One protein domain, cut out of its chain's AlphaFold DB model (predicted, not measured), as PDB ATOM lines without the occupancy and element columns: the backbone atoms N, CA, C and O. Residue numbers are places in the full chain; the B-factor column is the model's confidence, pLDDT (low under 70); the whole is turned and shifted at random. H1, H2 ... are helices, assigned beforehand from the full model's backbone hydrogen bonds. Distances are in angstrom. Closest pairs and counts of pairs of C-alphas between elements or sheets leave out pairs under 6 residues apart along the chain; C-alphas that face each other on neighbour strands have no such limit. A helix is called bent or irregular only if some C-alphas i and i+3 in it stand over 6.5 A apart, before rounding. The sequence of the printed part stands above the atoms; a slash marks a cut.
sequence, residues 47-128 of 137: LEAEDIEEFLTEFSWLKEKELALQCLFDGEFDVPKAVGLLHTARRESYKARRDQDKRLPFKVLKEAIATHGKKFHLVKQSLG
ATOM      1  N   LEU A  47     127.615 139.701 159.774       70.19
ATOM      2  CA  LEU A  47     127.680 139.868 158.324       70.19
ATOM      3  C   LEU A  47     128.598 138.775 157.787       70.19
ATOM      4  O   LEU A  47     129.725 138.625 158.278       70.19
ATOM      5  N   GLU A  48     128.107 138.022 156.813       81.06
ATOM      6  CA  GLU A  48     128.920 137.010 156.162       81.06
ATOM      7  C   GLU A  48     130.021 137.697 155.343       81.06
ATOM      8  O   GLU A  48     129.986 138.906 155.071       81.06
ATOM      9  N   ALA A  49     131.052 136.940 154.974       85.44
ATOM     10  CA  ALA A  49     132.169 137.494 154.213       85.44
ATOM     11  C   ALA A  49     131.686 138.116 152.891       85.44
ATOM     12  O   ALA A  49     132.193 139.161 152.479       85.44
ATOM     13  N   GLU A  50     130.669 137.512 152.282       88.75
ATOM     14  CA  GLU A  50     130.023 137.960 151.056       88.75
ATOM     15  C   GLU A  50     129.383 139.346 151.216       88.75
ATOM     16  O   GLU A  50     129.618 140.221 150.383       88.75
ATOM     17  N   ASP A  51     128.664 139.594 152.316       87.94
ATOM     18  CA  ASP A  51     128.008 140.886 152.569       87.94
ATOM     19  C   ASP A  51     129.039 142.004 152.803       87.94
ATOM     20  O   ASP A  51     128.865 143.157 152.396       87.94
ATOM     21  N   ILE A  52     130.159 141.668 153.456       89.50
ATOM     22  CA  ILE A  52     131.275 142.599 153.658       89.50
ATOM     23  C   ILE A  52     131.937 142.926 152.313       89.50
ATOM     24  O   ILE A  52     132.286 144.083 152.057       89.50
ATOM     25  N   GLU A  53     132.125 141.932 151.445       90.94
ATOM     26  CA  GLU A  53     132.672 142.135 150.103       90.94
ATOM     27  C   GLU A  53     131.745 142.982 149.223       90.94
ATOM     28  O   GLU A  53     132.221 143.914 148.563       90.94
ATOM     29  N   GLU A  54     130.435 142.730 149.262       92.50
ATOM     30  CA  GLU A  54     129.426 143.545 148.580       92.50
ATOM     31  C   GLU A  54     129.496 144.997 149.071       92.50
ATOM     32  O   GLU A  54     129.738 145.911 148.280       92.50
ATOM     33  N   PHE A  55     129.480 145.223 150.387       91.81
ATOM     34  CA  PHE A  55     129.626 146.562 150.960       91.81
ATOM     35  C   PHE A  55     130.901 147.283 150.485       91.81
ATOM     36  O   PHE A  55     130.883 148.469 150.127       91.81
ATOM     37  N   LEU A  56     132.039 146.584 150.473       92.56
ATOM     38  CA  LEU A  56     133.303 147.169 150.036       92.56
ATOM     39  C   LEU A  56     133.325 147.462 148.538       92.56
ATOM     40  O   LEU A  56     133.966 148.433 148.130       92.56
ATOM     41  N   THR A  57     132.684 146.642 147.715       91.00
ATOM     42  CA  THR A  57     132.637 146.868 146.267       91.00
ATOM     43  C   THR A  57     131.670 147.991 145.900       91.00
ATOM     44  O   THR A  57     132.006 148.802 145.036       91.00
ATOM     45  N   GLU A  58     130.541 148.112 146.599       91.69
ATOM     46  CA  GLU A  58     129.522 149.129 146.326       91.69
ATOM     47  C   GLU A  58     129.872 150.519 146.877       91.69
ATOM     48  O   GLU A  58     129.770 151.525 146.168       91.69
ATOM     49  N   PHE A  59     130.301 150.612 148.141       87.75
ATOM     50  CA  PHE A  59     130.381 151.901 148.845       87.75
ATOM     51  C   PHE A  59     131.806 152.455 148.981       87.75
ATOM     52  O   PHE A  59     131.999 153.672 149.160       87.75
ATOM     53  N   SER A  60     132.826 151.594 148.901       88.62
ATOM     54  CA  SER A  60     134.222 151.982 149.126       88.62
ATOM     55  C   SER A  60     134.975 152.280 147.825       88.62
ATOM     56  O   SER A  60     134.792 151.637 146.795       88.62
ATOM     57  N   TRP A  61     135.876 153.265 147.861       88.19
ATOM     58  CA  TRP A  61     136.877 153.418 146.801       88.19
ATOM     59  C   TRP A  61     138.057 152.486 147.068       88.19
ATOM     60  O   TRP A  61     138.368 152.192 148.219       88.19
ATOM     61  N   LEU A  62     138.808 152.117 146.022       82.81
ATOM     62  CA  LEU A  62     139.954 151.202 146.144       82.81
ATOM     63  C   LEU A  62     140.960 151.622 147.235       82.81
ATOM     64  O   LEU A  62     141.487 150.784 147.956       82.81
ATOM     65  N   LYS A  63     141.196 152.931 147.380       86.00
ATOM     66  CA  LYS A  63     142.117 153.511 148.374       86.00
ATOM     67  C   LYS A  63     141.526 153.642 149.789       86.00
ATOM     68  O   LYS A  63     142.224 154.101 150.683       86.00
ATOM     69  N   GLU A  64     140.244 153.329 149.973       89.38
ATOM     70  CA  GLU A  64     139.477 153.575 151.204       89.38
ATOM     71  C   GLU A  64     138.927 152.291 151.833       89.38
ATOM     72  O   GLU A  64     138.168 152.381 152.791       89.38
ATOM     73  N   LYS A  65     139.315 151.105 151.345       91.12
ATOM     74  CA  LYS A  65     138.831 149.824 151.889       91.12
ATOM     75  C   LYS A  65     139.066 149.696 153.395       91.12
ATOM     76  O   LYS A  65     138.165 149.300 154.122       91.12
ATOM     77  N   GLU A  66     140.242 150.096 153.879       91.06
ATOM     78  CA  GLU A  66     140.552 150.061 155.315       91.06
ATOM     79  C   GLU A  66     139.648 151.002 156.128       91.06
ATOM     80  O   GLU A  66     139.171 150.637 157.200       91.06
ATOM     81  N   LEU A  67     139.371 152.199 155.600       92.12
ATOM     82  CA  LEU A  67     138.469 153.158 156.236       92.12
ATOM     83  C   LEU A  67     137.030 152.631 156.250       92.12
ATOM     84  O   LEU A  67     136.356 152.735 157.267       92.12
ATOM     85  N   ALA A  68     136.574 152.045 155.143       93.62
ATOM     86  CA  ALA A  68     135.242 151.465 155.034       93.62
ATOM     87  C   ALA A  68     135.044 150.309 156.026       93.62
ATOM     88  O   ALA A  68     134.030 150.287 156.717       93.62
ATOM     89  N   LEU A  69     136.036 149.422 156.177       93.19
ATOM     90  CA  LEU A  69     136.027 148.387 157.217       93.19
ATOM     91  C   LEU A  69     135.952 149.005 158.620       93.19
ATOM     92  O   LEU A  69     135.128 148.612 159.434       93.19
ATOM     93  N   GLN A  70     136.752 150.028 158.914       92.81
ATOM     94  CA  GLN A  70     136.690 150.689 160.222       92.81
ATOM     95  C   GLN A  70     135.315 151.317 160.488       92.81
ATOM     96  O   GLN A  70     134.776 151.144 161.577       92.81
ATOM     97  N   CYS A  71     134.709 151.968 159.491       93.38
ATOM     98  CA  CYS A  71     133.351 152.501 159.594       93.38
ATOM     99  C   CYS A  71     132.301 151.401 159.787       93.38
ATOM    100  O   CYS A  71     131.341 151.624 160.518       93.38
ATOM    101  N   LEU A  72     132.484 150.228 159.177       92.56
ATOM    102  CA  LEU A  72     131.604 149.077 159.373       92.56
ATOM    103  C   LEU A  72     131.689 148.547 160.807       92.56
ATOM    104  O   LEU A  72     130.666 148.317 161.444       92.56
ATOM    105  N   PHE A  73     132.898 148.446 161.359       91.25
ATOM    106  CA  PHE A  73     133.096 148.018 162.744       91.25
ATOM    107  C   PHE A  73     132.606 149.048 163.771       91.25
ATOM    108  O   PHE A  73     131.970 148.691 164.765       91.25
ATOM    109  N   ASP A  74     132.876 150.335 163.547       91.06
ATOM    110  CA  ASP A  74     132.379 151.421 164.400       91.06
ATOM    111  C   ASP A  74     130.847 151.568 164.283       91.06
ATOM    112  O   ASP A  74     130.179 151.937 165.249       91.06
ATOM    113  N   GLY A  75     130.288 151.209 163.126       89.44
ATOM    114  CA  GLY A  75     128.858 151.103 162.857       89.44
ATOM    115  C   GLY A  75     128.202 149.823 163.373       89.44
ATOM    116  O   GLY A  75     127.028 149.635 163.093       89.44
ATOM    117  N   GLU A  76     128.905 148.966 164.124       88.69
ATOM    118  CA  GLU A  76     128.360 147.703 164.664       88.69
ATOM    119  C   GLU A  76     127.849 146.736 163.587       88.69
ATOM    120  O   GLU A  76     126.916 145.982 163.830       88.69
ATOM    121  N   PHE A  77     128.473 146.739 162.406       88.06
ATOM    122  CA  PHE A  77     128.062 145.939 161.247       88.06
ATOM    123  C   PHE A  77     126.673 146.303 160.680       88.06
ATOM    124  O   PHE A  77     126.148 145.593 159.830       88.06
ATOM    125  N   ASP A  78     126.106 147.451 161.063       88.88
ATOM    126  CA  ASP A  78     124.943 148.053 160.403       88.88
ATOM    127  C   ASP A  78     125.407 148.829 159.155       88.88
ATOM    128  O   ASP A  78     126.124 149.833 159.247       88.88
ATOM    129  N   VAL A  79     124.998 148.355 157.973       89.88
ATOM    130  CA  VAL A  79     125.396 148.910 156.670       89.88
ATOM    131  C   VAL A  79     124.970 150.383 156.509       89.88
ATOM    132  O   VAL A  79     125.852 151.218 156.285       89.88
ATOM    133  N   PRO A  80     123.684 150.771 156.654       91.00
ATOM    134  CA  PRO A  80     123.272 152.178 156.647       91.00
ATOM    135  C   PRO A  80     124.092 153.079 157.578       91.00
ATOM    136  O   PRO A  80     124.532 154.167 157.176       91.00
ATOM    137  N   LYS A  81     124.340 152.629 158.812       92.75
ATOM    138  CA  LYS A  81     125.128 153.378 159.802       92.75
ATOM    139  C   LYS A  81     126.583 153.533 159.351       92.75
ATOM    140  O   LYS A  81     127.127 154.641 159.396       92.75
ATOM    141  N   ALA A  82     127.189 152.463 158.838       92.88
ATOM    142  CA  ALA A  82     128.549 152.451 158.309       92.88
ATOM    143  C   ALA A  82     128.724 153.382 157.099       92.88
ATOM    144  O   ALA A  82     129.704 154.128 157.028       92.88
ATOM    145  N   VAL A  83     127.760 153.401 156.172       93.81
ATOM    146  CA  VAL A  83     127.754 154.317 155.019       93.81
ATOM    147  C   VAL A  83     127.704 155.775 155.489       93.81
ATOM    148  O   VAL A  83     128.469 156.616 155.005       93.81
ATOM    149  N   GLY A  84     126.860 156.082 156.481       94.75
ATOM    150  CA  GLY A  84     126.800 157.408 157.102       94.75
ATOM    151  C   GLY A  84     128.155 157.854 157.665       94.75
ATOM    152  O   GLY A  84     128.627 158.956 157.352       94.75
ATOM    153  N   LEU A  85     128.814 156.972 158.423       95.19
ATOM    154  CA  LEU A  85     130.152 157.200 158.976       95.19
ATOM    155  C   LEU A  85     131.203 157.399 157.873       95.19
ATOM    156  O   LEU A  85     131.979 158.358 157.918       95.19
ATOM    157  N   LEU A  86     131.174 156.581 156.822       94.62
ATOM    158  CA  LEU A  86     132.091 156.694 155.688       94.62
ATOM    159  C   LEU A  86     131.962 158.056 154.989       94.62
ATOM    160  O   LEU A  86     132.963 158.712 154.687       94.62
ATOM    161  N   HIS A  87     130.736 158.539 154.772       94.00
ATOM    162  CA  HIS A  87     130.517 159.868 154.201       94.00
ATOM    163  C   HIS A  87     131.016 160.994 155.112       94.00
ATOM    164  O   HIS A  87     131.566 161.982 154.614       94.00
ATOM    165  N   THR A  88     130.854 160.875 156.433       94.00
ATOM    166  CA  THR A  88     131.423 161.852 157.376       94.00
ATOM    167  C   THR A  88     132.949 161.871 157.325       94.00
ATOM    168  O   THR A  88     133.518 162.940 157.097       94.00
ATOM    169  N   ALA A  89     133.599 160.706 157.373       91.81
ATOM    170  CA  ALA A  89     135.054 160.580 157.307       91.81
ATOM    171  C   ALA A  89     135.632 161.119 155.988       91.81
ATOM    172  O   ALA A  89     136.679 161.776 155.968       91.81
ATOM    173  N   ARG A  90     134.925 160.918 154.867       91.50
ATOM    174  CA  ARG A  90     135.274 161.533 153.577       91.50
ATOM    175  C   ARG A  90     135.225 163.053 153.655       91.50
ATOM    176  O   ARG A  90     136.181 163.714 153.258       91.50
ATOM    177  N   ARG A  91     134.135 163.629 154.175       90.25
ATOM    178  CA  ARG A  91     133.992 165.090 154.314       90.25
ATOM    179  C   ARG A  91     135.092 165.683 155.186       90.25
ATOM    180  O   ARG A  91     135.655 166.712 154.821       90.25
ATOM    181  N   GLU A  92     135.420 165.037 156.295       89.00
ATOM    182  CA  GLU A  92     136.521 165.442 157.171       89.00
ATOM    183  C   GLU A  92     137.869 165.354 156.461       89.00
ATOM    184  O   GLU A  92     138.634 166.315 156.482       89.00
ATOM    185  N   SER A  93     138.120 164.265 155.733       84.19
ATOM    186  CA  SER A  93     139.326 164.112 154.914       84.19
ATOM    187  C   SER A  93     139.442 165.205 153.853       84.19
ATOM    188  O   SER A  93     140.534 165.713 153.610       84.19
ATOM    189  N   TYR A  94     138.334 165.603 153.225       82.75
ATOM    190  CA  TYR A  94     138.324 166.702 152.262       82.75
ATOM    191  C   TYR A  94     138.560 168.062 152.911       82.75
ATOM    192  O   TYR A  94     139.303 168.861 152.346       82.75
ATOM    193  N   LYS A  95     137.973 168.325 154.084       83.38
ATOM    194  CA  LYS A  95     138.242 169.544 154.861       83.38
ATOM    195  C   LYS A  95     139.713 169.610 155.263       83.38
ATOM    196  O   LYS A  95     140.393 170.549 154.876       83.38
ATOM    197  N   ALA A  96     140.234 168.552 155.882       78.94
ATOM    198  CA  ALA A  96     141.635 168.457 156.274       78.94
ATOM    199  C   ALA A  96     142.580 168.614 155.076       78.94
ATOM    200  O   ALA A  96     143.568 169.333 155.166       78.94
ATOM    201  N   ARG A  97     142.264 167.998 153.928       73.56
ATOM    202  CA  ARG A  97     143.029 168.201 152.690       73.56
ATOM    203  C   ARG A  97     142.948 169.633 152.199       73.56
ATOM    204  O   ARG A  97     143.973 170.150 151.799       73.56
ATOM    205  N   ARG A  98     141.778 170.276 152.224       69.06
ATOM    206  CA  ARG A  98     141.616 171.685 151.835       69.06
ATOM    207  C   ARG A  98     142.431 172.612 152.739       69.06
ATOM    208  O   ARG A  98     143.047 173.545 152.235       69.06
ATOM    209  N   ASP A  99     142.476 172.313 154.032       63.78
ATOM    210  CA  ASP A  99     143.245 173.067 155.025       63.78
ATOM    211  C   ASP A  99     144.761 172.814 154.880       63.78
ATOM    212  O   ASP A  99     145.568 173.729 155.049       63.78
ATOM    213  N   GLN A 100     145.153 171.597 154.480       59.38
ATOM    214  CA  GLN A 100     146.534 171.215 154.144       59.38
ATOM    215  C   GLN A 100     146.971 171.658 152.737       59.38
ATOM    216  O   GLN A 100     148.166 171.799 152.486       59.38
ATOM    217  N   ASP A 101     146.034 171.944 151.828       52.78
ATOM    218  CA  ASP A 101     146.267 172.387 150.444       52.78
ATOM    219  C   ASP A 101     146.765 173.848 150.354       52.78
ATOM    220  O   ASP A 101     146.728 174.475 149.291       52.78
ATOM    221  N   LYS A 102     147.402 174.365 151.414       56.66
ATOM    222  CA  LYS A 102     148.564 175.259 151.261       56.66
ATOM    223  C   LYS A 102     149.727 174.429 150.687       56.66
ATOM    224  O   LYS A 102     150.714 174.133 151.350       56.66
ATOM    225  N   ARG A 103     149.526 173.992 149.440       62.47
ATOM    226  CA  ARG A 103     150.213 172.908 148.729       62.47
ATOM    227  C   ARG A 103     151.734 172.963 148.838       62.47
ATOM    228  O   ARG A 103     152.351 173.986 148.543       62.47
ATOM    229  N   LEU A 104     152.327 171.794 149.089       65.38
ATOM    230  CA  LEU A 104     153.699 171.477 148.700       65.38
ATOM    231  C   LEU A 104     153.835 171.667 147.179       65.38
ATOM    232  O   LEU A 104     153.191 170.945 146.412       65.38
ATOM    233  N   PRO A 105     154.638 172.631 146.704       72.19
ATOM    234  CA  PRO A 105     154.809 172.836 145.276       72.19
ATOM    235  C   PRO A 105     155.526 171.623 144.669       72.19
ATOM    236  O   PRO A 105     156.710 171.396 144.909       72.19
ATOM    237  N   PHE A 106     154.804 170.843 143.858       77.75
ATOM    238  CA  PHE A 106     155.282 169.579 143.277       77.75
ATOM    239  C   PHE A 106     156.590 169.722 142.483       77.75
ATOM    240  O   PHE A 106     157.393 168.793 142.441       77.75
ATOM    241  N   LYS A 107     156.828 170.900 141.888       81.81
ATOM    242  CA  LYS A 107     158.095 171.235 141.221       81.81
ATOM    243  C   LYS A 107     159.273 171.226 142.200       81.81
ATOM    244  O   LYS A 107     160.236 170.508 141.971       81.81
ATOM    245  N   VAL A 108     159.132 171.913 143.336       82.56
ATOM    246  CA  VAL A 108     160.160 171.983 144.388       82.56
ATOM    247  C   VAL A 108     160.414 170.605 144.994       82.56
ATOM    248  O   VAL A 108     161.557 170.243 145.239       82.56
ATOM    249  N   LEU A 109     159.366 169.793 145.177       85.00
ATOM    250  CA  LEU A 109     159.524 168.415 145.644       85.00
ATOM    251  C   LEU A 109     160.326 167.566 144.647       85.00
ATOM    252  O   LEU A 109     161.232 166.842 145.052       85.00
ATOM    253  N   LYS A 110     160.013 167.651 143.348       88.12
ATOM    254  CA  LYS A 110     160.748 166.922 142.304       88.12
ATOM    255  C   LYS A 110     162.212 167.342 142.234       88.12
ATOM    256  O   LYS A 110     163.073 166.473 142.150       88.12
ATOM    257  N   GLU A 111     162.483 168.640 142.298       88.56
ATOM    258  CA  GLU A 111     163.844 169.185 142.319       88.56
ATOM    259  C   GLU A 111     164.604 168.701 143.558       88.56
ATOM    260  O   GLU A 111     165.681 168.128 143.431       88.56
ATOM    261  N   ALA A 112     164.000 168.798 144.743       88.44
ATOM    262  CA  ALA A 112     164.597 168.322 145.985       88.44
ATOM    263  C   ALA A 112     164.914 166.816 145.961       88.44
ATOM    264  O   ALA A 112     165.977 166.400 146.425       88.44
ATOM    265  N   ILE A 113     164.018 165.992 145.407       91.88
ATOM    266  CA  ILE A 113     164.249 164.550 145.241       91.88
ATOM    267  C   ILE A 113     165.356 164.292 144.213       91.88
ATOM    268  O   ILE A 113     166.190 163.421 144.440       91.88
ATOM    269  N   ALA A 114     165.408 165.043 143.112       93.81
ATOM    270  CA  ALA A 114     166.475 164.908 142.123       93.81
ATOM    271  C   ALA A 114     167.851 165.271 142.712       93.81
ATOM    272  O   ALA A 114     168.834 164.589 142.434       93.81
ATOM    273  N   THR A 115     167.918 166.295 143.570       92.56
ATOM    274  CA  THR A 115     169.165 166.745 144.208       92.56
ATOM    275  C   THR A 115     169.613 165.838 145.357       92.56
ATOM    276  O   THR A 115     170.800 165.544 145.488       92.56
ATOM    277  N   HIS A 116     168.692 165.396 146.218       91.06
ATOM    278  CA  HIS A 116     169.035 164.701 147.469       91.06
ATOM    279  C   HIS A 116     168.703 163.200 147.469       91.06
ATOM    280  O   HIS A 116     169.077 162.477 148.399       91.06
ATOM    281  N   GLY A 117     168.007 162.711 146.442       91.50
ATOM    282  CA  GLY A 117     167.596 161.319 146.311       91.50
ATOM    283  C   GLY A 117     166.706 160.868 147.470       91.50
ATOM    284  O   GLY A 117     165.670 161.462 147.761       91.50
ATOM    285  N   LYS A 118     167.131 159.801 148.158       92.00
ATOM    286  CA  LYS A 118     166.405 159.179 149.282       92.00
ATOM    287  C   LYS A 118     166.693 159.824 150.646       92.00
ATOM    288  O   LYS A 118     166.226 159.331 151.671       92.00
ATOM    289  N   LYS A 119     167.475 160.910 150.705       91.88
ATOM    290  CA  LYS A 119     167.775 161.616 151.964       91.88
ATOM    291  C   LYS A 119     166.606 162.527 152.349       91.88
ATOM    292  O   LYS A 119     166.682 163.745 152.213       91.88
ATOM    293  N   PHE A 120     165.521 161.933 152.847       87.62
ATOM    294  CA  PHE A 120     164.265 162.644 153.118       87.62
ATOM    295  C   PHE A 120     164.385 163.785 154.140       87.62
ATOM    296  O   PHE A 120     163.622 164.742 154.063       87.62
ATOM    297  N   HIS A 121     165.365 163.741 155.049       86.69
ATOM    298  CA  HIS A 121     165.646 164.856 155.960       86.69
ATOM    299  C   HIS A 121     166.136 166.114 155.216       86.69
ATOM    300  O   HIS A 121     165.704 167.213 155.549       86.69
ATOM    301  N   LEU A 122     166.954 165.961 154.164       87.62
ATOM    302  CA  LEU A 122     167.401 167.075 153.311       87.62
ATOM    303  C   LEU A 122     166.285 167.556 152.381       87.62
ATOM    304  O   LEU A 122     166.111 168.755 152.200       87.62
ATOM    305  N   VAL A 123     165.484 166.626 151.845       86.88
ATOM    306  CA  VAL A 123     164.291 166.955 151.042       86.88
ATOM    307  C   VAL A 123     163.294 167.774 151.868       86.88
ATOM    308  O   VAL A 123     162.756 168.764 151.388       86.88
ATOM    309  N   LYS A 124     163.073 167.410 153.137       83.81
ATOM    310  CA  LYS A 124     162.236 168.192 154.057       83.81
ATOM    311  C   LYS A 124     162.810 169.592 154.282       83.81
ATOM    312  O   LYS A 124     162.061 170.562 154.261       83.81
ATOM    313  N   GLN A 125     164.126 169.699 154.473       83.62
ATOM    314  CA  GLN A 125     164.791 170.980 154.702       83.62
ATOM    315  C   GLN A 125     164.658 171.929 153.499       83.62
ATOM    316  O   GLN A 125     164.409 173.115 153.694       83.62
ATOM    317  N   SER A 126     164.749 171.420 152.266       80.94
ATOM    318  CA  SER A 126     164.580 172.232 151.052       80.94
ATOM    319  C   SER A 126     163.125 172.626 150.765       80.94
ATOM    320  O   SER A 126     162.882 173.641 150.115       80.94
ATOM    321  N   LEU A 127     162.147 171.877 151.287       78.50
ATOM    322  CA  LEU A 127     160.719 172.217 151.202       78.50
ATOM    323  C   LEU A 127     160.287 173.271 152.244       78.50
ATOM    324  O   LEU A 127     159.230 173.889 152.079       78.50
ATOM    325  N   GLY A 128     161.100 173.510 153.281       72.62
ATOM    326  CA  GLY A 128     160.828 174.469 154.360       72.62
ATOM    327  C   GLY A 128     159.589 174.124 155.203       72.62
ATOM    328  O   GLY A 128     159.093 172.998 155.175       72.62
TER     329      GLY A 128
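What this domain is: This is residues 47 to 128 of the 137 residues of an uncharacterized protein of Phytophthora infestans (UniProt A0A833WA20). Two small helical groups are joined by one long helix: H1 and H2 cross at a steep angle over the first part of H3, and H3 runs on alone to a separate helical hairpin of H4 and H5 at the far end. The middle of the length is thin, for residues 91 to 103, of which 91 to 100 belong to H3, stand free. The printed part has 82 residues, with five named helices in the order H1, H2, H3, H4, H5 and no named strand, and its class is all helix. It is extended, with a radius of gyration of the C-alphas of 18.6 A, and spans 51 by 25 by 18 A, a rod in outline.

Where its parts are: H1 covers residues 49 to 59 and begins with C-alpha 49 at (132.169, 137.494, 154.213); it is 15.5 A long from first to last C-alpha. H2 follows at residues 62 to 74 and measures 19.8 A. H2 is irregular: C-alphas 63 and 66 are 7.9 A apart, against about 5 A in a regular helix. H3, residues 79 to 100, is the longest helix, 30.8 A from C-alpha 79 at (125.396, 148.910, 156.670) to C-alpha 100 at (146.534, 171.215, 154.144). H4 covers residues 106 to 116 and measures 15.2 A. H5, residues 120 to 128, measures 12.4 A and ends with C-alpha 128 at (160.828, 174.469, 154.360).

How they stand to each other: H1 touches H2, which takes part with residues 65 to 69 alone; the closest C-alphas, those of Leu 56 and Lys 65, are 6.4 A apart. The two run opposite ways at a steep tilt of 60 degrees. H2 touches H3, which takes part with residues 79 to 86 alone, and the closest C-alphas are those of Leu 72 and Ala 82, 4.7 A apart. They run opposite ways at a steep tilt of 56 degrees. H1 and H3 are close but not clearly touching, with the C-alphas of Phe 59 and Val 83 closest at 7.1 A. H3 and H4 are apart. H4 and H5 form a helical hairpin: they touch, closest at the C-alphas of Ala 112 and Val 123, 5.2 A apart, and run opposite ways at a steep tilt of 43 degrees. H4 and H5 are each apart from H1, H2 and H3. The helix packing is mostly crossed, with 0 of 3 touching pairs at a shallow tilt. In H1, H3, H4 and H5 every O i to N i+4 pair is within hydrogen-bond range; in H2 it is 7 of 9.

The domain as a whole: The two C-alphas farthest apart, those of Glu 48 and Thr 115, are 51.4 A apart. The printed part has no cut, and its four links are tight. The mean pLDDT of the printed part is 85.8; residues 98 to 104 are under 70.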